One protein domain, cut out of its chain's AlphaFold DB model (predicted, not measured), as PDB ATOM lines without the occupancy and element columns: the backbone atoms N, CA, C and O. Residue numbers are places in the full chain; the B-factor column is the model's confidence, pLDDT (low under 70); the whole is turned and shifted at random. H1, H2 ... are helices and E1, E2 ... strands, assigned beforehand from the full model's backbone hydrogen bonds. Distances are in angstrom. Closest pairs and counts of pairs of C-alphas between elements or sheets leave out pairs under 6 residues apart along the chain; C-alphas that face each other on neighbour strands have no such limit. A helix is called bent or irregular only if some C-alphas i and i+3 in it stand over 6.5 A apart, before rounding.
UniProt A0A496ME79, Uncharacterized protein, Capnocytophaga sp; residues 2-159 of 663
ATOM      1  N   PHE A   2     201.894 197.887 243.402       94.88
ATOM      2  CA  PHE A   2     201.794 196.470 243.738       94.88
ATOM      3  C   PHE A   2     200.630 195.716 243.075       94.88
ATOM      4  O   PHE A   2     200.850 194.651 242.511       94.88
ATOM      5  N   GLU A   3     199.422 196.285 243.004       94.69
ATOM      6  CA  GLU A   3     198.303 195.658 242.265       94.69
ATOM      7  C   GLU A   3     198.604 195.431 240.775       94.69
ATOM      8  O   GLU A   3     198.180 194.438 240.182       94.69
ATOM      9  N   HIS A   4     199.388 196.323 240.164       95.25
ATOM     10  CA  HIS A   4     199.828 196.143 238.785       95.25
ATOM     11  C   HIS A   4     200.859 195.013 238.675       95.25
ATOM     12  O   HIS A   4     200.740 194.175 237.783       95.25
ATOM     13  N   LEU A   5     201.805 194.930 239.618       95.56
ATOM     14  CA  LEU A   5     202.771 193.832 239.698       95.56
ATOM     15  C   LEU A   5     202.071 192.470 239.860       95.56
ATOM     16  O   LEU A   5     202.375 191.542 239.116       95.56
ATOM     17  N   LYS A   6     201.073 192.361 240.753       95.25
ATOM     18  CA  LYS A   6     200.256 191.143 240.933       95.25
ATOM     19  C   LYS A   6     199.578 190.709 239.639       95.25
ATOM     20  O   LYS A   6     199.576 189.526 239.293       95.25
ATOM     21  N   LYS A   7     199.000 191.670 238.910       94.81
ATOM     22  CA  LYS A   7     198.398 191.412 237.601       94.81
ATOM     23  C   LYS A   7     199.436 190.868 236.616       94.81
ATOM     24  O   LYS A   7     199.173 189.852 235.991       94.81
ATOM     25  N   LEU A   8     200.611 191.492 236.516       94.44
ATOM     26  CA  LEU A   8     201.674 191.040 235.611       94.44
ATOM     27  C   LEU A   8     202.153 189.618 235.942       94.44
ATOM     28  O   LEU A   8     202.237 188.785 235.038       94.44
ATOM     29  N   ILE A   9     202.364 189.316 237.229       93.38
ATOM     30  CA  ILE A   9     202.743 187.979 237.715       93.38
ATOM     31  C   ILE A   9     201.688 186.937 237.307       93.38
ATOM     32  O   ILE A   9     202.015 185.915 236.709       93.38
ATOM     33  N   THR A  10     200.406 187.220 237.544       93.31
ATOM     34  CA  THR A  10     199.310 186.270 237.270       93.31
ATOM     35  C   THR A  10     198.940 186.129 235.791       93.31
ATOM     36  O   THR A  10     198.256 185.171 235.429       93.31
ATOM     37  N   THR A  11     199.381 187.053 234.929       91.88
ATOM     38  CA  THR A  11     199.176 186.972 233.472       91.88
ATOM     39  C   THR A  11     200.226 186.145 232.731       91.88
ATOM     40  O   THR A  11     200.048 185.904 231.541       91.88
ATOM     41  N   HIS A  12     201.305 185.717 233.399       86.38
ATOM     42  CA  HIS A  12     202.447 185.021 232.785       86.38
ATOM     43  C   HIS A  12     203.151 185.801 231.652       86.38
ATOM     44  O   HIS A  12     203.934 185.231 230.888       86.38
ATOM     45  N   ASP A  13     202.922 187.116 231.538       89.38
ATOM     46  CA  ASP A  13     203.598 187.969 230.557       89.38
ATOM     47  C   ASP A  13     204.968 188.411 231.082       89.38
ATOM     48  O   ASP A  13     205.160 189.491 231.648       89.38
ATOM     49  N   LEU A  14     205.947 187.538 230.862       89.25
ATOM     50  CA  LEU A  14     207.346 187.741 231.225       89.25
ATOM     51  C   LEU A  14     207.962 188.994 230.575       89.25
ATOM     52  O   LEU A  14     208.843 189.629 231.156       89.25
ATOM     53  N   SER A  15     207.504 189.388 229.383       88.88
ATOM     54  CA  SER A  15     208.035 190.571 228.698       88.88
ATOM     55  C   SER A  15     207.514 191.862 229.315       88.88
ATOM     56  O   SER A  15     208.302 192.787 229.531       88.88
ATOM     57  N   ALA A  16     206.218 191.918 229.626       92.00
ATOM     58  CA  ALA A  16     205.626 193.052 230.319       92.00
ATOM     59  C   ALA A  16     206.158 193.173 231.753       92.00
ATOM     60  O   ALA A  16     206.490 194.280 232.174       92.00
ATOM     61  N   LEU A  17     206.324 192.051 232.466       93.88
ATOM     62  CA  LEU A  17     206.933 192.024 233.799       93.88
ATOM     63  C   LEU A  17     208.359 192.595 233.779       93.88
ATOM     64  O   LEU A  17     208.667 193.505 234.548       93.88
ATOM     65  N   PHE A  18     209.200 192.123 232.851       92.56
ATOM     66  CA  PHE A  18     210.550 192.653 232.651       92.56
ATOM     67  C   PHE A  18     210.536 194.156 232.363       92.56
ATOM     68  O   PHE A  18     211.219 194.920 233.043       92.56
ATOM     69  N   SER A  19     209.737 194.591 231.386       92.75
ATOM     70  CA  SER A  19     209.657 195.999 230.988       92.75
ATOM     71  C   SER A  19     209.170 196.893 232.128       92.75
ATOM     72  O   SER A  19     209.673 198.000 232.296       92.75
ATOM     73  N   PHE A  20     208.204 196.436 232.923       95.69
ATOM     74  CA  PHE A  20     207.702 197.185 234.069       95.69
ATOM     75  C   PHE A  20     208.791 197.353 235.133       95.69
ATOM     76  O   PHE A  20     209.165 198.482 235.439       95.69
ATOM     77  N   CYS A  21     209.363 196.256 235.636       94.12
ATOM     78  CA  CYS A  21     210.365 196.291 236.706       94.12
ATOM     79  C   CYS A  21     211.677 196.989 236.299       94.12
ATOM     80  O   CYS A  21     212.350 197.586 237.143       94.12
ATOM     81  N   SER A  22     212.045 196.931 235.015       91.25
ATOM     82  CA  SER A  22     213.290 197.524 234.502       91.25
ATOM     83  C   SER A  22     213.234 199.041 234.363       91.25
ATOM     84  O   SER A  22     214.286 199.677 234.435       91.25
ATOM     85  N   ASN A  23     212.039 199.609 234.179       92.62
ATOM     86  CA  ASN A  23     211.830 201.036 233.919       92.62
ATOM     87  C   ASN A  23     211.414 201.842 235.163       92.62
ATOM     88  O   ASN A  23     211.174 203.044 235.055       92.62
ATOM     89  N   LEU A  24     211.310 201.208 236.336       94.31
ATOM     90  CA  LEU A  24     211.010 201.909 237.587       94.31
ATOM     91  C   LEU A  24     212.195 202.774 238.033       94.31
ATOM     92  O   LEU A  24     213.343 202.327 238.008       94.31
ATOM     93  N   ALA A  25     211.897 203.988 238.501       93.62
ATOM     94  CA  ALA A  25     212.856 204.814 239.225       93.62
ATOM     95  C   ALA A  25     213.205 204.166 240.577       93.62
ATOM     96  O   ALA A  25     212.369 203.480 241.164       93.62
ATOM     97  N   ASP A  26     214.411 204.401 241.100       92.25
ATOM     98  CA  ASP A  26     214.906 203.678 242.283       92.25
ATOM     99  C   ASP A  26     214.023 203.825 243.526       92.25
ATOM    100  O   ASP A  26     213.786 202.839 244.219       92.25
ATOM    101  N   ASN A  27     213.471 205.015 243.778       93.31
ATOM    102  CA  ASN A  27     212.577 205.233 244.920       93.31
ATOM    103  C   ASN A  27     211.284 204.411 244.799       93.31
ATOM    104  O   ASN A  27     210.861 203.777 245.763       93.31
ATOM    105  N   ASP A  28     210.685 204.385 243.606       94.94
ATOM    106  CA  ASP A  28     209.455 203.636 243.335       94.94
ATOM    107  C   ASP A  28     209.705 202.124 243.349       94.94
ATOM    108  O   ASP A  28     208.887 201.352 243.848       94.94
ATOM    109  N   ARG A  29     210.864 201.702 242.833       96.06
ATOM    110  CA  ARG A  29     211.337 200.317 242.837       96.06
ATOM    111  C   ARG A  29     211.541 199.798 244.258       96.06
ATOM    112  O   ARG A  29     211.025 198.731 244.570       96.06
ATOM    113  N   LEU A  30     212.264 200.537 245.102       95.06
ATOM    114  CA  LEU A  30     212.528 200.154 246.492       95.06
ATOM    115  C   LEU A  30     211.238 200.115 247.315       95.06
ATOM    116  O   LEU A  30     211.012 199.151 248.038       95.06
ATOM    117  N   ALA A  31     210.356 201.107 247.151       94.94
ATOM    118  CA  ALA A  31     209.053 201.110 247.814       94.94
ATOM    119  C   ALA A  31     208.190 199.905 247.395       94.94
ATOM    120  O   ALA A  31     207.554 199.274 248.236       94.94
ATOM    121  N   LEU A  32     208.195 199.558 246.103       96.75
ATOM    122  CA  LEU A  32     207.483 198.392 245.588       96.75
ATOM    123  C   LEU A  32     208.097 197.070 246.067       96.75
ATOM    124  O   LEU A  32     207.353 196.145 246.380       96.75
ATOM    125  N   LEU A  33     209.428 196.964 246.110       95.25
ATOM    126  CA  LEU A  33     210.131 195.783 246.612       95.25
ATOM    127  C   LEU A  33     209.813 195.550 248.092       95.25
ATOM    128  O   LEU A  33     209.512 194.419 248.466       95.25
ATOM    129  N   GLU A  34     209.793 196.618 248.893       94.06
ATOM    130  CA  GLU A  34     209.425 196.571 250.309       94.06
ATOM    131  C   GLU A  34     207.975 196.117 250.511       94.06
ATOM    132  O   GLU A  34     207.710 195.184 251.270       94.06
ATOM    133  N   GLU A  35     207.034 196.717 249.774       94.56
ATOM    134  CA  GLU A  35     205.622 196.319 249.803       94.56
ATOM    135  C   GLU A  35     205.439 194.853 249.367       94.56
ATOM    136  O   GLU A  35     204.617 194.128 249.931       94.56
ATOM    137  N   PHE A  36     206.217 194.399 248.379       93.69
ATOM    138  CA  PHE A  36     206.122 193.050 247.836       93.69
ATOM    139  C   PHE A  36     206.666 191.989 248.798       93.69
ATOM    140  O   PHE A  36     205.970 191.006 249.053       93.69
ATOM    141  N   GLN A  37     207.861 192.191 249.368       89.44
ATOM    142  CA  GLN A  37     208.504 191.207 250.249       89.44
ATOM    143  C   GLN A  37     207.776 191.024 251.589       89.44
ATOM    144  O   GLN A  37     207.764 189.924 252.132       89.44
ATOM    145  N   GLN A  38     207.137 192.079 252.104       88.31
ATOM    146  CA  GLN A  38     206.351 192.020 253.341       88.31
ATOM    147  C   GLN A  38     204.936 191.462 253.121       88.31
ATOM    148  O   GLN A  38     204.199 191.189 254.076       88.31
ATOM    149  N   SER A  39     204.514 191.314 251.863       86.50
ATOM    150  CA  SER A  39     203.177 190.840 251.546       86.50
ATOM    151  C   SER A  39     203.023 189.348 251.832       86.50
ATOM    152  O   SER A  39     203.851 188.533 251.447       86.50
ATOM    153  N   LYS A  40     201.874 188.960 252.397       85.50
ATOM    154  CA  LYS A  40     201.438 187.550 252.437       85.50
ATOM    155  C   LYS A  40     200.779 187.090 251.133       85.50
ATOM    156  O   LYS A  40     200.219 185.998 251.065       85.50
ATOM    157  N   TRP A  41     200.756 187.942 250.109       91.00
ATOM    158  CA  TRP A  41     200.132 187.621 248.836       91.00
ATOM    159  C   TRP A  41     200.914 186.522 248.114       91.00
ATOM    160  O   TRP A  41     202.109 186.656 247.879       91.00
ATOM    161  N   GLY A  42     200.218 185.446 247.748       86.06
ATOM    162  CA  GLY A  42     200.819 184.293 247.081       86.06
ATOM    163  C   GLY A  42     201.641 183.385 247.993       86.06
ATOM    164  O   GLY A  42     202.393 182.562 247.484       86.06
ATOM    165  N   LEU A  43     201.482 183.507 249.315       89.94
ATOM    166  CA  LEU A  43     202.112 182.641 250.307       89.94
ATOM    167  C   LEU A  43     201.061 181.789 251.024       89.94
ATOM    168  O   LEU A  43     199.978 182.274 251.365       89.94
ATOM    169  N   LYS A  44     201.395 180.529 251.302       88.12
ATOM    170  CA  LYS A  44     200.584 179.617 252.117       88.12
ATOM    171  C   LYS A  44     201.455 178.957 253.176       88.12
ATOM    172  O   LYS A  44     202.591 178.613 252.893       88.12
ATOM    173  N   GLU A  45     200.937 178.772 254.386       85.62
ATOM    174  CA  GLU A  45     201.675 178.059 255.436       85.62
ATOM    175  C   GLU A  45     202.043 176.643 254.975       85.62
ATOM    176  O   GLU A  45     201.186 175.895 254.493       85.62
ATOM    177  N   SER A  46     203.324 176.301 255.120       81.06
ATOM    178  CA  SER A  46     203.856 174.984 254.785       81.06
ATOM    179  C   SER A  46     203.215 173.923 255.670       81.06
ATOM    180  O   SER A  46     203.113 174.074 256.891       81.06
ATOM    181  N   PHE A  47     202.792 172.820 255.054       76.69
ATOM    182  CA  PHE A  47     202.264 171.677 255.799       76.69
ATOM    183  C   PHE A  47     203.382 170.897 256.509       76.69
ATOM    184  O   PHE A  47     203.163 170.318 257.574       76.69
ATOM    185  N   TRP A  48     204.578 170.885 255.916       73.69
ATOM    186  CA  TRP A  48     205.712 170.071 256.354       73.69
ATOM    187  C   TRP A  48     206.636 170.819 257.322       73.69
ATOM    188  O   TRP A  48     207.137 170.220 258.274       73.69
ATOM    189  N   ASP A  49     206.785 172.132 257.138       78.12
ATOM    190  CA  ASP A  49     207.739 172.972 257.863       78.12
ATOM    191  C   ASP A  49     207.005 174.033 258.695       78.12
ATOM    192  O   ASP A  49     206.637 175.106 258.215       78.12
ATOM    193  N   LYS A  50     206.782 173.738 259.981       77.69
ATOM    194  CA  LYS A  50     206.084 174.660 260.892       77.69
ATOM    195  C   LYS A  50     206.799 176.012 260.968       77.69
ATOM    196  O   LYS A  50     207.947 176.077 261.397       77.69
ATOM    197  N   GLY A  51     206.075 177.082 260.643       78.94
ATOM    198  CA  GLY A  51     206.587 178.457 260.648       78.94
ATOM    199  C   GLY A  51     207.131 178.936 259.299       78.94
ATOM    200  O   GLY A  51     207.455 180.114 259.189       78.94
ATOM    201  N   MET A  52     207.179 178.066 258.284       83.25
ATOM    202  CA  MET A  52     207.572 178.415 256.917       83.25
ATOM    203  C   MET A  52     206.352 178.589 256.009       83.25
ATOM    204  O   MET A  52     205.281 178.030 256.258       83.25
ATOM    205  N   PHE A  53     206.533 179.330 254.920       86.75
ATOM    206  CA  PHE A  53     205.531 179.557 253.887       86.75
ATOM    207  C   PHE A  53     205.995 178.997 252.539       86.75
ATOM    208  O   PHE A  53     207.103 179.271 252.081       86.75
ATOM    209  N   GLU A  54     205.113 178.246 251.891       85.69
ATOM    210  CA  GLU A  54     205.222 177.804 250.506       85.69
ATOM    211  C   GLU A  54     204.740 178.908 249.553       85.69
ATOM    212  O   GLU A  54     203.776 179.633 249.837       85.69
ATOM    213  N   LEU A  55     205.389 179.007 248.391       87.25
ATOM    214  CA  LEU A  55     204.929 179.850 247.291       87.25
ATOM    215  C   LEU A  55     203.693 179.223 246.638       87.25
ATOM    216  O   LEU A  55     203.772 178.180 245.992       87.25
ATOM    217  N   GLN A  56     202.550 179.890 246.775       88.56
ATOM    218  CA  GLN A  56     201.308 179.537 246.094       88.56
ATOM    219  C   GLN A  56     200.585 180.784 245.545       88.56
ATOM    220  O   GLN A  56     199.463 181.099 245.959       88.56
ATOM    221  N   PRO A  57     201.205 181.535 244.616       89.06
ATOM    222  CA  PRO A  57     200.527 182.633 243.946       89.06
ATOM    223  C   PRO A  57     199.419 182.117 243.011       89.06
ATOM    224  O   PRO A  57     199.469 180.972 242.545       89.06
ATOM    225  N   PRO A  58     198.400 182.944 242.707       90.56
ATOM    226  CA  PRO A  58     197.323 182.554 241.800       90.56
ATOM    227  C   PRO A  58     197.851 182.108 240.430       90.56
ATOM    228  O   PRO A  58     198.908 182.553 239.988       90.56
ATOM    229  N   ASN A  59     197.093 181.263 239.730       89.25
ATOM    230  CA  ASN A  59     197.412 180.770 238.381       89.25
ATOM    231  C   ASN A  59     198.727 179.975 238.256       89.25
ATOM    232  O   ASN A  59     199.222 179.821 237.147       89.25
ATOM    233  N   ASN A  60     199.290 179.440 239.346       86.69
ATOM    234  CA  ASN A  60     200.594 178.754 239.329       86.69
ATOM    235  C   ASN A  60     201.706 179.659 238.758       86.69
ATOM    236  O   ASN A  60     202.427 179.291 237.831       86.69
ATOM    237  N   SER A  61     201.774 180.890 239.272       90.44
ATOM    238  CA  SER A  61     202.724 181.936 238.857       90.44
ATOM    239  C   SER A  61     203.926 182.070 239.808       90.44
ATOM    240  O   SER A  61     204.463 183.157 240.024       90.44
ATOM    241  N   ASP A  62     204.333 180.959 240.424       89.06
ATOM    242  CA  ASP A  62     205.457 180.854 241.363       89.06
ATOM    243  C   ASP A  62     206.771 181.308 240.723       89.06
ATOM    244  O   ASP A  62     207.537 182.065 241.324       89.06
ATOM    245  N   TYR A  63     206.992 180.937 239.461       87.94
ATOM    246  CA  TYR A  63     208.173 181.371 238.732       87.94
ATOM    247  C   TYR A  63     208.179 182.882 238.474       87.94
ATOM    248  O   TYR A  63     209.177 183.555 238.718       87.94
ATOM    249  N   GLU A  64     207.061 183.442 238.010       92.19
ATOM    250  CA  GLU A  64     206.905 184.877 237.772       92.19
ATOM    251  C   GLU A  64     207.079 185.696 239.057       92.19
ATOM    252  O   GLU A  64     207.639 186.793 239.019       92.19
ATOM    253  N   PHE A  65     206.652 185.150 240.197       92.81
ATOM    254  CA  PHE A  65     206.884 185.743 241.509       92.81
ATOM    255  C   PHE A  65     208.383 185.840 241.823       92.81
ATOM    256  O   PHE A  65     208.877 186.920 242.152       92.81
ATOM    257  N   ILE A  66     209.126 184.737 241.672       90.31
ATOM    258  CA  ILE A  66     210.583 184.714 241.879       90.31
ATOM    259  C   ILE A  66     211.274 185.677 240.903       90.31
ATOM    260  O   ILE A  66     212.132 186.462 241.309       90.31
ATOM    261  N   MET A  67     210.859 185.685 239.633       89.56
ATOM    262  CA  MET A  67     211.368 186.617 238.624       89.56
ATOM    263  C   MET A  67     211.172 188.076 239.032       89.56
ATOM    264  O   MET A  67     212.082 188.881 238.858       89.56
ATOM    265  N   ALA A  68     210.012 188.433 239.586       93.19
ATOM    266  CA  ALA A  68     209.748 189.791 240.043       93.19
ATOM    267  C   ALA A  68     210.714 190.227 241.160       93.19
ATOM    268  O   ALA A  68     211.211 191.351 241.109       93.19
ATOM    269  N   LEU A  69     211.041 189.346 242.116       92.50
ATOM    270  CA  LEU A  69     212.033 189.640 243.165       92.50
ATOM    271  C   LEU A  69     213.414 189.945 242.566       92.50
ATOM    272  O   LEU A  69     214.046 190.945 242.910       92.50
ATOM    273  N   PHE A  70     213.862 189.128 241.613       90.81
ATOM    274  CA  PHE A  70     215.124 189.359 240.905       90.81
ATOM    275  C   PHE A  70     215.113 190.642 240.070       90.81
ATOM    276  O   PHE A  70     216.075 191.403 240.068       90.81
ATOM    277  N   LEU A  71     214.011 190.923 239.375       92.06
ATOM    278  CA  LEU A  71     213.898 192.101 238.519       92.06
ATOM    279  C   LEU A  71     213.731 193.408 239.291       92.06
ATOM    280  O   LEU A  71     213.966 194.476 238.718       92.06
ATOM    281  N   LEU A  72     213.316 193.350 240.554       94.12
ATOM    282  CA  LEU A  72     213.231 194.503 241.443       94.12
ATOM    283  C   LEU A  72     214.523 194.745 242.226       94.12
ATOM    284  O   LEU A  72     214.716 195.872 242.660       94.12
ATOM    285  N   THR A  73     215.415 193.762 242.343       93.06
ATOM    286  CA  THR A  73     216.733 193.903 242.989       93.06
ATOM    287  C   THR A  73     217.811 194.353 241.992       93.06
ATOM    288  O   THR A  73     217.623 194.279 240.770       93.06
ATOM    289  N   ARG A  74     218.914 194.922 242.492       91.38
ATOM    290  CA  ARG A  74     220.012 195.482 241.680       91.38
ATOM    291  C   ARG A  74     221.405 194.986 242.080       91.38
ATOM    292  O   ARG A  74     222.360 195.272 241.363       91.38
ATOM    293  N   SER A  75     221.536 194.245 243.180       91.38
ATOM    294  CA  SER A  75     222.800 193.631 243.595       91.38
ATOM    295  C   SER A  75     222.584 192.338 244.384       91.38
ATOM    296  O   SER A  75     221.466 192.028 244.810       91.38
ATOM    297  N   VAL A  76     223.669 191.584 244.596       88.69
ATOM    298  CA  VAL A  76     223.660 190.368 245.427       88.69
ATOM    299  C   VAL A  76     223.254 190.700 246.863       88.69
ATOM    300  O   VAL A  76     222.431 189.993 247.440       88.69
ATOM    301  N   GLU A  77     223.781 191.794 247.413       91.62
ATOM    302  CA  GLU A  77     223.507 192.249 248.779       91.62
ATOM    303  C   GLU A  77     222.032 192.606 248.956       91.62
ATOM    304  O   GLU A  77     221.423 192.224 249.951       91.62
ATOM    305  N   GLU A  78     221.438 193.293 247.976       92.62
ATOM    306  CA  GLU A  78     220.023 193.657 248.024       92.62
ATOM    307  C   GLU A  78     219.123 192.418 247.999       92.62
ATOM    308  O   GLU A  78     218.159 192.335 248.756       92.62
ATOM    309  N   TYR A  79     219.457 191.429 247.167       90.19
ATOM    310  CA  TYR A  79     218.700 190.184 247.098       90.19
ATOM    311  C   TYR A  79     218.858 189.331 248.364       90.19
ATOM    312  O   TYR A  79     217.882 188.763 248.843       90.19
ATOM    313  N   GLN A  80     220.061 189.238 248.935       87.75
ATOM    314  CA  GLN A  80     220.305 188.501 250.183       87.75
ATOM    315  C   GLN A  80     219.680 189.175 251.414       87.75
ATOM    316  O   GLN A  80     219.415 188.504 252.404       87.75
ATOM    317  N   ALA A  81     219.430 190.485 251.357       89.94
ATOM    318  CA  ALA A  81     218.773 191.227 252.430       89.94
ATOM    319  C   ALA A  81     217.236 191.096 252.425       89.94
ATOM    320  O   ALA A  81     216.580 191.653 253.306       89.94
ATOM    321  N   LEU A  82     216.642 190.395 251.449       90.44
ATOM    322  CA  LEU A  82     215.191 190.253 251.357       90.44
ATOM    323  C   LEU A  82     214.637 189.408 252.512       90.44
ATOM    324  O   LEU A  82     214.869 188.201 252.591       90.44
ATOM    325  N   SER A  83     213.796 190.022 253.340       87.44
ATOM    326  CA  SER A  83     213.133 189.387 254.492       87.44
ATOM    327  C   SER A  83     212.257 188.185 254.118       87.44
ATOM    328  O   SER A  83     212.080 187.265 254.913       87.44
ATOM    329  N   ILE A  84     211.757 188.129 252.878       84.88
ATOM    330  CA  ILE A  84     210.981 186.986 252.377       84.88
ATOM    331  C   ILE A  84     211.781 185.668 252.400       84.88
ATOM    332  O   ILE A  84     211.192 184.590 252.489       84.88
ATOM    333  N   GLN A  85     213.119 185.727 252.383       84.62
ATOM    334  CA  GLN A  85     213.973 184.542 252.508       84.62
ATOM    335  C   GLN A  85     213.880 183.898 253.894       84.62
ATOM    336  O   GLN A  85     214.024 182.685 254.006       84.62
ATOM    337  N   GLU A  86     213.577 184.663 254.944       83.06
ATOM    338  CA  GLU A  86     213.448 184.135 256.307       83.06
ATOM    339  C   GLU A  86     212.185 183.282 256.475       83.06
ATOM    340  O   GLU A  86     212.175 182.326 257.247       83.06
ATOM    341  N   ILE A  87     211.128 183.604 255.721       81.31
ATOM    342  CA  ILE A  87     209.817 182.950 255.826       81.31
ATOM    343  C   ILE A  87     209.561 181.916 254.725       81.31
ATOM    344  O   ILE A  87     208.810 180.971 254.950       81.31
ATOM    345  N   CYS A  88     210.193 182.048 253.554       81.00
ATOM    346  CA  CYS A  88     210.081 181.092 252.445       81.00
ATOM    347  C   CYS A  88     211.341 180.234 252.250       81.00
ATOM    348  O   CYS A  88     211.284 179.217 251.563       81.00
ATOM    349  N   GLY A  89     212.477 180.589 252.855       79.94
ATOM    350  CA  GLY A  89     213.696 179.779 252.846       79.94
ATOM    351  C   GLY A  89     214.104 179.321 251.446       79.94
ATOM    352  O   GLY A  89     214.385 180.125 250.557       79.94
ATOM    353  N   TYR A  90     214.118 178.002 251.245       71.56
ATOM    354  CA  TYR A  90     214.551 177.393 249.991       71.56
ATOM    355  C   TYR A  90     213.593 177.633 248.813       71.56
ATOM    356  O   TYR A  90     214.069 177.634 247.681       71.56
ATOM    357  N   TYR A  91     212.300 177.906 249.051       69.00
ATOM    358  CA  TYR A  91     211.285 178.099 247.998       69.00
ATOM    359  C   TYR A  91     211.532 179.337 247.127       69.00
ATOM    360  O   TYR A  91     211.081 179.393 245.988       69.00
ATOM    361  N   VAL A  92     212.263 180.323 247.650       77.38
ATOM    362  CA  VAL A  92     212.694 181.532 246.930       77.38
ATOM    363  C   VAL A  92     214.206 181.549 246.712       77.38
ATOM    364  O   VAL A  92     214.761 182.608 246.445       77.38
ATOM    365  N   SER A  93     214.896 180.408 246.846       78.94
ATOM    366  CA  SER A  93     216.351 180.374 246.677       78.94
ATOM    367  C   SER A  93     216.765 180.802 245.270       78.94
ATOM    368  O   SER A  93     216.060 180.557 244.285       78.94
ATOM    369  N   SER A  94     217.955 181.391 245.158       77.69
ATOM    370  CA  SER A  94     218.458 181.899 243.881       77.69
ATOM    371  C   SER A  94     218.607 180.820 242.806       77.69
ATOM    372  O   SER A  94     218.517 181.120 241.618       77.69
ATOM    373  N   SER A  95     218.745 179.552 243.204       76.56
ATOM    374  CA  SER A  95     218.762 178.410 242.285       76.56
ATOM    375  C   SER A  95     217.455 178.263 241.486       76.56
ATOM    376  O   SER A  95     217.499 177.959 240.294       76.56
ATOM    377  N   HIS A  96     216.290 178.568 242.078       79.06
ATOM    378  CA  HIS A  96     214.987 178.414 241.416       79.06
ATOM    379  C   HIS A  96     214.820 179.308 240.188       79.06
ATOM    380  O   HIS A  96     214.097 178.940 239.260       79.06
ATOM    381  N   PHE A  97     215.524 180.440 240.142       83.06
ATOM    382  CA  PHE A  97     215.552 181.307 238.967       83.06
ATOM    383  C   PHE A  97     216.041 180.560 237.715       83.06
ATOM    384  O   PHE A  97     215.489 180.743 236.629       83.06
ATOM    385  N   PHE A  98     217.039 179.686 237.877       80.94
ATOM    386  CA  PHE A  98     217.701 178.958 236.791       80.94
ATOM    387  C   PHE A  98     217.038 177.607 236.464       80.94
ATOM    388  O   PHE A  98     217.205 177.086 235.356       80.94
ATOM    389  N   ASN A  99     216.249 177.058 237.393       75.19
ATOM    390  CA  ASN A  99     215.651 175.719 237.290       75.19
ATOM    391  C   ASN A  99     214.432 175.639 236.352       75.19
ATOM    392  O   ASN A  99     214.028 174.544 235.965       75.19
ATOM    393  N   ASN A 100     213.840 176.768 235.955       76.88
ATOM    394  CA  ASN A 100     212.658 176.789 235.089       76.88
ATOM    395  C   ASN A 100     213.015 177.183 233.646       76.88
ATOM    396  O   ASN A 100     213.710 178.172 233.422       76.88
ATOM    397  N   SER A 101     212.468 176.475 232.654       70.62
ATOM    398  CA  SER A 101     212.688 176.771 231.230       70.62
ATOM    399  C   SER A 101     212.156 178.147 230.805       70.62
ATOM    400  O   SER A 101     212.644 178.722 229.828       70.62
ATOM    401  N   LYS A 102     211.206 178.722 231.561       76.94
ATOM    402  CA  LYS A 102     210.713 180.095 231.378       76.94
ATOM    403  C   LYS A 102     211.821 181.152 231.490       76.94
ATOM    404  O   LYS A 102     211.676 182.225 230.895       76.94
ATOM    405  N   ALA A 103     212.930 180.850 232.177       74.25
ATOM    406  CA  ALA A 103     214.080 181.746 232.336       74.25
ATOM    407  C   ALA A 103     214.552 182.328 231.013       74.25
ATOM    408  O   ALA A 103     214.852 183.511 230.918       74.25
ATOM    409  N   LEU A 104     214.536 181.534 229.952       73.12
ATOM    410  CA  LEU A 104     214.979 181.943 228.625       73.12
ATOM    411  C   LEU A 104     214.264 183.123 227.997       73.12
ATOM    412  O   LEU A 104     214.828 183.767 227.117       73.12
ATOM    413  N   HIS A 105     213.011 183.374 228.358       77.69
ATOM    414  CA  HIS A 105     212.280 184.488 227.759       77.69
ATOM    415  C   HIS A 105     212.817 185.835 228.254       77.69
ATOM    416  O   HIS A 105     212.648 186.859 227.584       77.69
ATOM    417  N   ILE A 106     213.475 185.834 229.417       79.62
ATOM    418  CA  ILE A 106     213.990 187.031 230.075       79.62
ATOM    419  C   ILE A 106     215.516 187.007 230.181       79.62
ATOM    420  O   ILE A 106     216.127 188.060 230.035       79.62
ATOM    421  N   LEU A 107     216.156 185.853 230.373       83.69
ATOM    422  CA  LEU A 107     217.598 185.729 230.586       83.69
ATOM    423  C   LEU A 107     218.418 186.442 229.491       83.69
ATOM    424  O   LEU A 107     219.237 187.280 229.847       83.69
ATOM    425  N   PRO A 108     218.144 186.286 228.178       82.69
ATOM    426  CA  PRO A 108     218.837 187.052 227.140       82.69
ATOM    427  C   PRO A 108     218.640 188.573 227.232       82.69
ATOM    428  O   PRO A 108     219.482 189.320 226.742       82.69
ATOM    429  N   LYS A 109     217.529 189.047 227.814       84.94
ATOM    430  CA  LYS A 109     217.274 190.478 228.055       84.94
ATOM    431  C   LYS A 109     218.044 190.966 229.283       84.94
ATOM    432  O   LYS A 109     218.700 191.995 229.204       84.94
ATOM    433  N   ILE A 110     218.029 190.186 230.365       84.62
ATOM    434  CA  ILE A 110     218.809 190.427 231.587       84.62
ATOM    435  C   ILE A 110     220.302 190.539 231.274       84.62
ATOM    436  O   ILE A 110     220.938 191.496 231.696       84.62
ATOM    437  N   LEU A 111     220.846 189.619 230.472       83.00
ATOM    438  CA  LEU A 111     222.273 189.594 230.132       83.00
ATOM    439  C   LEU A 111     222.745 190.839 229.358       83.00
ATOM    440  O   LEU A 111     223.939 191.130 229.345       83.00
ATOM    441  N   ARG A 112     221.827 191.588 228.728       86.62
ATOM    442  CA  ARG A 112     222.132 192.834 228.000       86.62
ATOM    443  C   ARG A 112     222.166 194.069 228.895       86.62
ATOM    444  O   ARG A 112     222.710 195.086 228.479       86.62
ATOM    445  N   GLU A 113     221.566 194.011 230.080       89.12
ATOM    446  CA  GLU A 113     221.460 195.155 230.982       89.12
ATOM    447  C   GLU A 113     222.437 195.011 232.152       89.12
ATOM    448  O   GLU A 113     222.315 194.110 232.980       89.12
ATOM    449  N   GLU A 114     223.392 195.940 232.253       87.81
ATOM    450  CA  GLU A 114     224.458 195.913 233.268       87.81
ATOM    451  C   GLU A 114     223.913 195.784 234.699       87.81
ATOM    452  O   GLU A 114     224.416 194.988 235.490       87.81
ATOM    453  N   LYS A 115     222.805 196.475 234.996       88.50
ATOM    454  CA  LYS A 115     222.145 196.479 236.311       88.50
ATOM    455  C   LYS A 115     221.601 195.118 236.770       88.50
ATOM    456  O   LYS A 115     221.242 194.981 237.934       88.50
ATOM    457  N   TYR A 116     221.506 194.131 235.876       90.69
ATOM    458  CA  TYR A 116     221.053 192.776 236.198       90.69
ATOM    459  C   TYR A 116     222.170 191.730 236.134       90.69
ATOM    460  O   TYR A 116     221.915 190.553 236.391       90.69
ATOM    461  N   ARG A 117     223.419 192.124 235.838       88.19
ATOM    462  CA  ARG A 117     224.536 191.172 235.723       88.19
ATOM    463  C   ARG A 117     224.851 190.443 237.030       88.19
ATOM    464  O   ARG A 117     225.298 189.305 236.958       88.19
ATOM    465  N   PHE A 118     224.518 191.021 238.187       89.00
ATOM    466  CA  PHE A 118     224.681 190.374 239.499       89.00
ATOM    467  C   PHE A 118     223.943 189.026 239.614       89.00
ATOM    468  O   PHE A 118     224.298 188.176 240.426       89.00
ATOM    469  N   ILE A 119     222.919 188.788 238.784       87.94
ATOM    470  CA  ILE A 119     222.202 187.509 238.744       87.94
ATOM    471  C   ILE A 119     223.152 186.365 238.359       87.94
ATOM    472  O   ILE A 119     223.028 185.258 238.882       87.94
ATOM    473  N   LEU A 120     224.144 186.626 237.500       86.50
ATOM    474  CA  LEU A 120     225.163 185.640 237.132       86.50
ATOM    475  C   LEU A 120     226.062 185.252 238.306       86.50
ATOM    476  O   LEU A 120     226.532 184.117 238.347       86.50
ATOM    477  N   ASP A 121     226.257 186.135 239.285       88.06
ATOM    478  CA  ASP A 121     227.056 185.819 240.469       88.06
ATOM    479  C   ASP A 121     226.393 184.702 241.282       88.06
ATOM    480  O   ASP A 121     227.076 183.795 241.759       88.06
ATOM    481  N   PHE A 122     225.053 184.685 241.347       86.75
ATOM    482  CA  PHE A 122     224.321 183.568 241.943       86.75
ATOM    483  C   PHE A 122     224.546 182.271 241.179       86.75
ATOM    484  O   PHE A 122     224.796 181.253 241.814       86.75
ATOM    485  N   TYR A 123     224.512 182.302 239.844       84.19
ATOM    486  CA  TYR A 123     224.802 181.125 239.025       84.19
ATOM    487  C   TYR A 123     226.228 180.597 239.261       84.19
ATOM    488  O   TYR A 123     226.435 179.393 239.445       84.19
ATOM    489  N   CYS A 124     227.217 181.492 239.281       84.06
ATOM    490  CA  CYS A 124     228.617 181.155 239.529       84.06
ATOM    491  C   CYS A 124     228.823 180.559 240.929       84.06
ATOM    492  O   CYS A 124     229.622 179.634 241.079       84.06
ATOM    493  N   ALA A 125     228.064 181.039 241.917       85.56
ATOM    494  CA  ALA A 125     228.097 180.566 243.295       85.56
ATOM    495  C   ALA A 125     227.372 179.225 243.529       85.56
ATOM    496  O   ALA A 125     227.567 178.626 244.588       85.56
ATOM    497  N   LEU A 126     226.564 178.733 242.576       82.56
ATOM    498  CA  LEU A 126     225.865 177.451 242.724       82.56
ATOM    499  C   LEU A 126     226.854 176.296 242.888       82.56
ATOM    500  O   LEU A 126     227.818 176.142 242.123       82.56
ATOM    501  N   LYS A 127     226.567 175.426 243.856       81.38
ATOM    502  CA  LYS A 127     227.331 174.199 244.079       81.38
ATOM    503  C   LYS A 127     227.117 173.215 242.919       81.38
ATOM    504  O   LYS A 127     226.078 173.257 242.256       81.38
ATOM    505  N   PRO A 128     228.056 172.278 242.678       76.62
ATOM    506  CA  PRO A 128     227.932 171.302 241.592       76.62
ATOM    507  C   PRO A 128     226.621 170.503 241.607       76.62
ATOM    508  O   PRO A 128     226.054 170.256 240.554       76.62
ATOM    509  N   ASN A 129     226.111 170.154 242.790       74.38
ATOM    510  CA  ASN A 129     224.840 169.443 242.948       74.38
ATOM    511  C   ASN A 129     223.611 170.320 242.655       74.38
ATOM    512  O   ASN A 129     222.595 169.801 242.214       74.38
ATOM    513  N   GLU A 130     223.682 171.632 242.889       72.69
ATOM    514  CA  GLU A 130     222.589 172.575 242.598       72.69
ATOM    515  C   GLU A 130     222.494 172.864 241.097       72.69
ATOM    516  O   GLU A 130     221.402 172.978 240.544       72.69
ATOM    517  N   LYS A 131     223.648 172.897 240.423       73.88
ATOM    518  CA  LYS A 131     223.766 173.002 238.963       73.88
ATOM    519  C   LYS A 131     223.028 171.866 238.236       73.88
ATOM    520  O   LYS A 131     222.442 172.078 237.181       73.88
ATOM    521  N   GLU A 132     222.935 170.680 238.831       70.06
ATOM    522  CA  GLU A 132     222.203 169.558 238.225       70.06
ATOM    523  C   GLU A 132     220.697 169.810 238.036       70.06
ATOM    524  O   GLU A 132     220.079 169.139 237.216       70.06
ATOM    525  N   PHE A 133     220.104 170.763 238.761       72.38
ATOM    526  CA  PHE A 133     218.670 171.070 238.681       72.38
ATOM    527  C   PHE A 133     218.334 172.203 237.704       72.38
ATOM    528  O   PHE A 133     217.158 172.493 237.472       72.38
ATOM    529  N   ILE A 134     219.351 172.829 237.109       77.25
ATOM    530  CA  ILE A 134     219.175 173.894 236.126       77.25
ATOM    531  C   ILE A 134     218.714 173.287 234.795       77.25
ATOM    532  O   ILE A 134     219.261 172.293 234.313       77.25
ATOM    533  N   SER A 135     217.719 173.916 234.167       75.88
ATOM    534  CA  SER A 135     217.189 173.452 232.879       75.88
ATOM    535  C   SER A 135     218.236 173.530 231.755       75.88
ATOM    536  O   SER A 135     219.059 174.452 231.726       75.88
ATOM    537  N   PHE A 136     218.205 172.589 230.798       79.81
ATOM    538  CA  PHE A 136     219.104 172.613 229.629       79.81
ATOM    539  C   PHE A 136     218.989 173.943 228.870       79.81
ATOM    540  O   PHE A 136     219.986 174.500 228.425       79.81
ATOM    541  N   GLU A 137     217.777 174.486 228.786       78.31
ATOM    542  CA  GLU A 137     217.492 175.809 228.256       78.31
ATOM    543  C   GLU A 137     218.393 176.907 228.825       78.31
ATOM    544  O   GLU A 137     219.068 177.620 228.078       78.31
ATOM    545  N   THR A 138     218.399 177.040 230.148       81.06
ATOM    546  CA  THR A 138     219.186 178.048 230.852       81.06
ATOM    547  C   THR A 138     220.669 177.869 230.549       81.06
ATOM    548  O   THR A 138     221.347 178.840 230.215       81.06
ATOM    549  N   TYR A 139     221.160 176.628 230.585       82.25
ATOM    550  CA  TYR A 139     222.539 176.318 230.217       82.25
ATOM    551  C   TYR A 139     222.869 176.739 228.788       82.25
ATOM    552  O   TYR A 139     223.877 177.408 228.566       82.25
ATOM    553  N   TRP A 140     222.012 176.393 227.824       85.44
ATOM    554  CA  TRP A 140     222.258 176.686 226.414       85.44
ATOM    555  C   TRP A 140     222.298 178.193 226.176       85.44
ATOM    556  O   TRP A 140     223.204 178.682 225.507       85.44
ATOM    557  N   ALA A 141     221.397 178.959 226.795       85.12
ATOM    558  CA  ALA A 141     221.413 180.415 226.681       85.12
ATOM    559  C   ALA A 141     222.653 181.067 227.305       85.12
ATOM    560  O   ALA A 141     223.241 181.947 226.676       85.12
ATOM    561  N   LEU A 142     223.073 180.637 228.500       86.75
ATOM    562  CA  LEU A 142     224.295 181.149 229.136       86.75
ATOM    563  C   LEU A 142     225.538 180.828 228.301       86.75
ATOM    564  O   LEU A 142     226.406 181.682 228.125       86.75
ATOM    565  N   TYR A 143     225.596 179.620 227.736       88.44
ATOM    566  CA  TYR A 143     226.679 179.201 226.857       88.44
ATOM    567  C   TYR A 143     226.728 180.037 225.571       88.44
ATOM    568  O   TYR A 143     227.774 180.585 225.231       88.44
ATOM    569  N   LYS A 144     225.591 180.217 224.883       87.25
ATOM    570  CA  LYS A 144     225.518 181.038 223.659       87.25
ATOM    571  C   LYS A 144     225.823 182.516 223.917       87.25
ATOM    572  O   LYS A 144     226.255 183.206 222.998       87.25
ATOM    573  N   ALA A 145     225.613 182.996 225.142       87.25
ATOM    574  CA  ALA A 145     226.001 184.338 225.567       87.25
ATOM    575  C   ALA A 145     227.497 184.465 225.928       87.25
ATOM    576  O   ALA A 145     227.963 185.576 226.156       87.25
ATOM    577  N   GLY A 146     228.249 183.359 225.965       88.19
ATOM    578  CA  GLY A 146     229.666 183.344 226.338       88.19
ATOM    579  C   GLY A 146     229.924 183.483 227.841       88.19
ATOM    580  O   GLY A 146     231.066 183.701 228.236       88.19
ATOM    581  N   GLU A 147     228.890 183.355 228.678       87.75
ATOM    582  CA  GLU A 147     228.999 183.517 230.136       87.75
ATOM    583  C   GLU A 147     229.514 182.234 230.818       87.75
ATOM    584  O   GLU A 147     230.057 182.285 231.918       87.75
ATOM    585  N   ILE A 148     229.365 181.073 230.165       86.88
ATOM    586  CA  ILE A 148     229.852 179.774 230.658       86.88
ATOM    587  C   ILE A 148     230.523 178.969 229.535       86.88
ATOM    588  O   ILE A 148     230.130 179.104 228.372       86.88
ATOM    589  N   PRO A 149     231.502 178.098 229.847       88.06
ATOM    590  CA  PRO A 149     232.061 177.173 228.866       88.06
ATOM    591  C   PRO A 149     231.072 176.053 228.509       88.06
ATOM    592  O   PRO A 149     230.137 175.755 229.254       88.06
ATOM    593  N   PHE A 150     231.307 175.393 227.372       87.06
ATOM    594  CA  PHE A 150     230.574 174.180 227.011       87.06
ATOM    595  C   PHE A 150     230.992 173.016 227.923       87.06
ATOM    596  O   PHE A 150     232.157 172.621 227.916       87.06
ATOM    597  N   ASP A 151     230.041 172.456 228.671       83.38
ATOM    598  CA  ASP A 151     230.224 171.269 229.517       83.38
ATOM    599  C   ASP A 151     229.390 170.099 228.981       83.38
ATOM    600  O   ASP A 151     228.221 169.915 229.323       83.38
ATOM    601  N   GLU A 152     230.000 169.306 228.106       78.50
ATOM    602  CA  GLU A 152     229.344 168.200 227.410       78.50
ATOM    603  C   GLU A 152     228.587 167.248 228.347       78.50
ATOM    604  O   GLU A 152     227.458 166.857 228.042       78.50
ATOM    605  N   ALA A 153     229.170 166.902 229.498       76.06
ATOM    606  CA  ALA A 153     228.580 165.949 230.431       76.06
ATOM    607  C   ALA A 153     227.290 166.500 231.046       76.06
ATOM    608  O   ALA A 153     226.290 165.787 231.165       76.06
ATOM    609  N   LEU A 154     227.297 167.783 231.396       74.31
ATOM    610  CA  LEU A 154     226.172 168.452 232.025       74.31
ATOM    611  C   LEU A 154     225.065 168.814 231.020       74.31
ATOM    612  O   LEU A 154     223.887 168.567 231.292       74.31
ATOM    613  N   PHE A 155     225.432 169.314 229.837       76.88
ATOM    614  CA  PHE A 155     224.487 169.585 228.747       76.88
ATOM    615  C   PHE A 155     223.745 168.324 228.333       76.88
ATOM    616  O   PHE A 155     222.525 168.332 228.192       76.88
ATOM    617  N   THR A 156     224.488 167.233 228.208       72.25
ATOM    618  CA  THR A 156     223.924 165.933 227.902       72.25
ATOM    619  C   THR A 156     223.032 165.452 229.034       72.25
ATOM    620  O   THR A 156     221.883 165.143 228.774       72.25
ATOM    621  N   LYS A 157     223.499 165.422 230.292       70.19
ATOM    622  CA  LYS A 157     222.711 164.928 231.442       70.19
ATOM    623  C   LYS A 157     221.328 165.589 231.544       70.19
ATOM    624  O   LYS A 157     220.357 164.903 231.861       70.19
ATOM    625  N   ASN A 158     221.240 166.885 231.242       65.38
ATOM    626  CA  ASN A 158     220.017 167.674 231.386       65.38
ATOM    627  C   ASN A 158     219.103 167.671 230.149       65.38
ATOM    628  O   ASN A 158     217.966 168.143 230.243       65.38
ATOM    629  N   ILE A 159     219.525 167.080 229.025       67.06
ATOM    630  CA  ILE A 159     218.627 166.743 227.909       67.06
ATOM    631  C   ILE A 159     217.822 165.529 228.338       67.06
ATOM    632  O   ILE A 159     218.129 164.382 228.102       67.06
TER     633      ILE A 159
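What this domain is: This is residues 2 to 159 of the 663 residues of an uncharacterized protein of Capnocytophaga sp (UniProt A0A496ME79). Short helices are gathered in two groups: in the first, H1, H2 and H3 pack round H4; in the second, H10 crosses H7, while H8, H9 and H13 pack on H12. A small hairpin of two strands, E1 and E2, lies at one edge of the first group with H6 beside it. The printed part has 158 residues, mostly helix by class, in the order H1 to H3, E1, E2, H4 to H13; the sheet E1 - E2 is antiparallel. It is compact, with a radius of gyration of the C-alphas of 15.5 A, and spans 42 by 39 by 29 A.

Where its parts are: Find C-alpha 2 at (201.794, 196.470, 243.738), where H1, residues 2 to 10, begins its 12.3 A. Next come H2, residues 14 to 22, 11.9 A, and H3, residues 26 to 37, 16.1 A. E1 is residues 43 to 45 and E2 residues 53 to 55. H4, residues 62 to 72, starts at (205.457, 180.854, 241.363) and runs 15.7 A. Then read H5, 76 to 80; H6, 84 to 92, irregular, with C-alphas 87 and 90 9.3 A apart; H7, 94 to 99; H8, 101 to 105; H9, 107 to 110; H10, 119 to 125; H11, 128 to 131; and H12, 136 to 144, 12.2 A. H13, residues 152 to 158, ends at (220.017, 167.674, 231.386).

How they stand to each other: Start at H4, the hub. H2 touches it, closest C-alphas Cys 21 and Leu 71 at 5.8 A, at a shallow tilt of 26 degrees, the same way. H1 touches it at Ile 9 and Glu 64, C-alphas 5.2 A apart, at a steep tilt of 45 degrees; H1 and H2 form a helical hairpin. H3 touches H4 with residues 29 to 33 alone, closest C-alphas Leu 33 and Leu 72, 6.2 A. In the E1 and E2 hairpin, N 44 and O 54 are 2.9 A apart, within hydrogen-bond range; the closest C-alphas of E2 and H6, Phe 53 and Cys 88, are 5.0 A apart. H7 touches H4, closest C-alphas Ile 66 and Phe 97, 6.7 A, and H10, Ser 94 and Phe 122, 6.4 A, about perpendicular at 84 degrees. H5 only just touches H10, with 3 pairs of C-alphas within 8 A, closest Val 76 and Ile 119, 7.4 A. H11 is close to H7 but not clearly touching, Ser 95 and Glu 130, 7.0 A. H12 touches H8, C-alphas Ser 101 and Glu 137, 5.7 A; H9 only just, with 3 pairs within 8 A, closest Pro 108 and Ala 141, 7.1 A; and H13, its hairpin partner, Phe 136 and Asn 158, 5.3 A. H1 and H13 are apart. Every O i to N i+4 pair is within hydrogen-bond range in H1 to H5, H10, H12 and H13; it is 2 of 5 in H6, with 2 of 6 O i to N i+3, 1 of 2 in H7, and 0 of 1 in H8, with 2 of 2 O i to N i+3, while H9 and H11 are too short.

The domain as a whole: The two C-alphas farthest apart, Asn 27 and Ala 153, are 44.8 A apart. The printed part has no cut and no long link. Its mean pLDDT is 85.7, under 70 at residue 91 and residues 158 to 159.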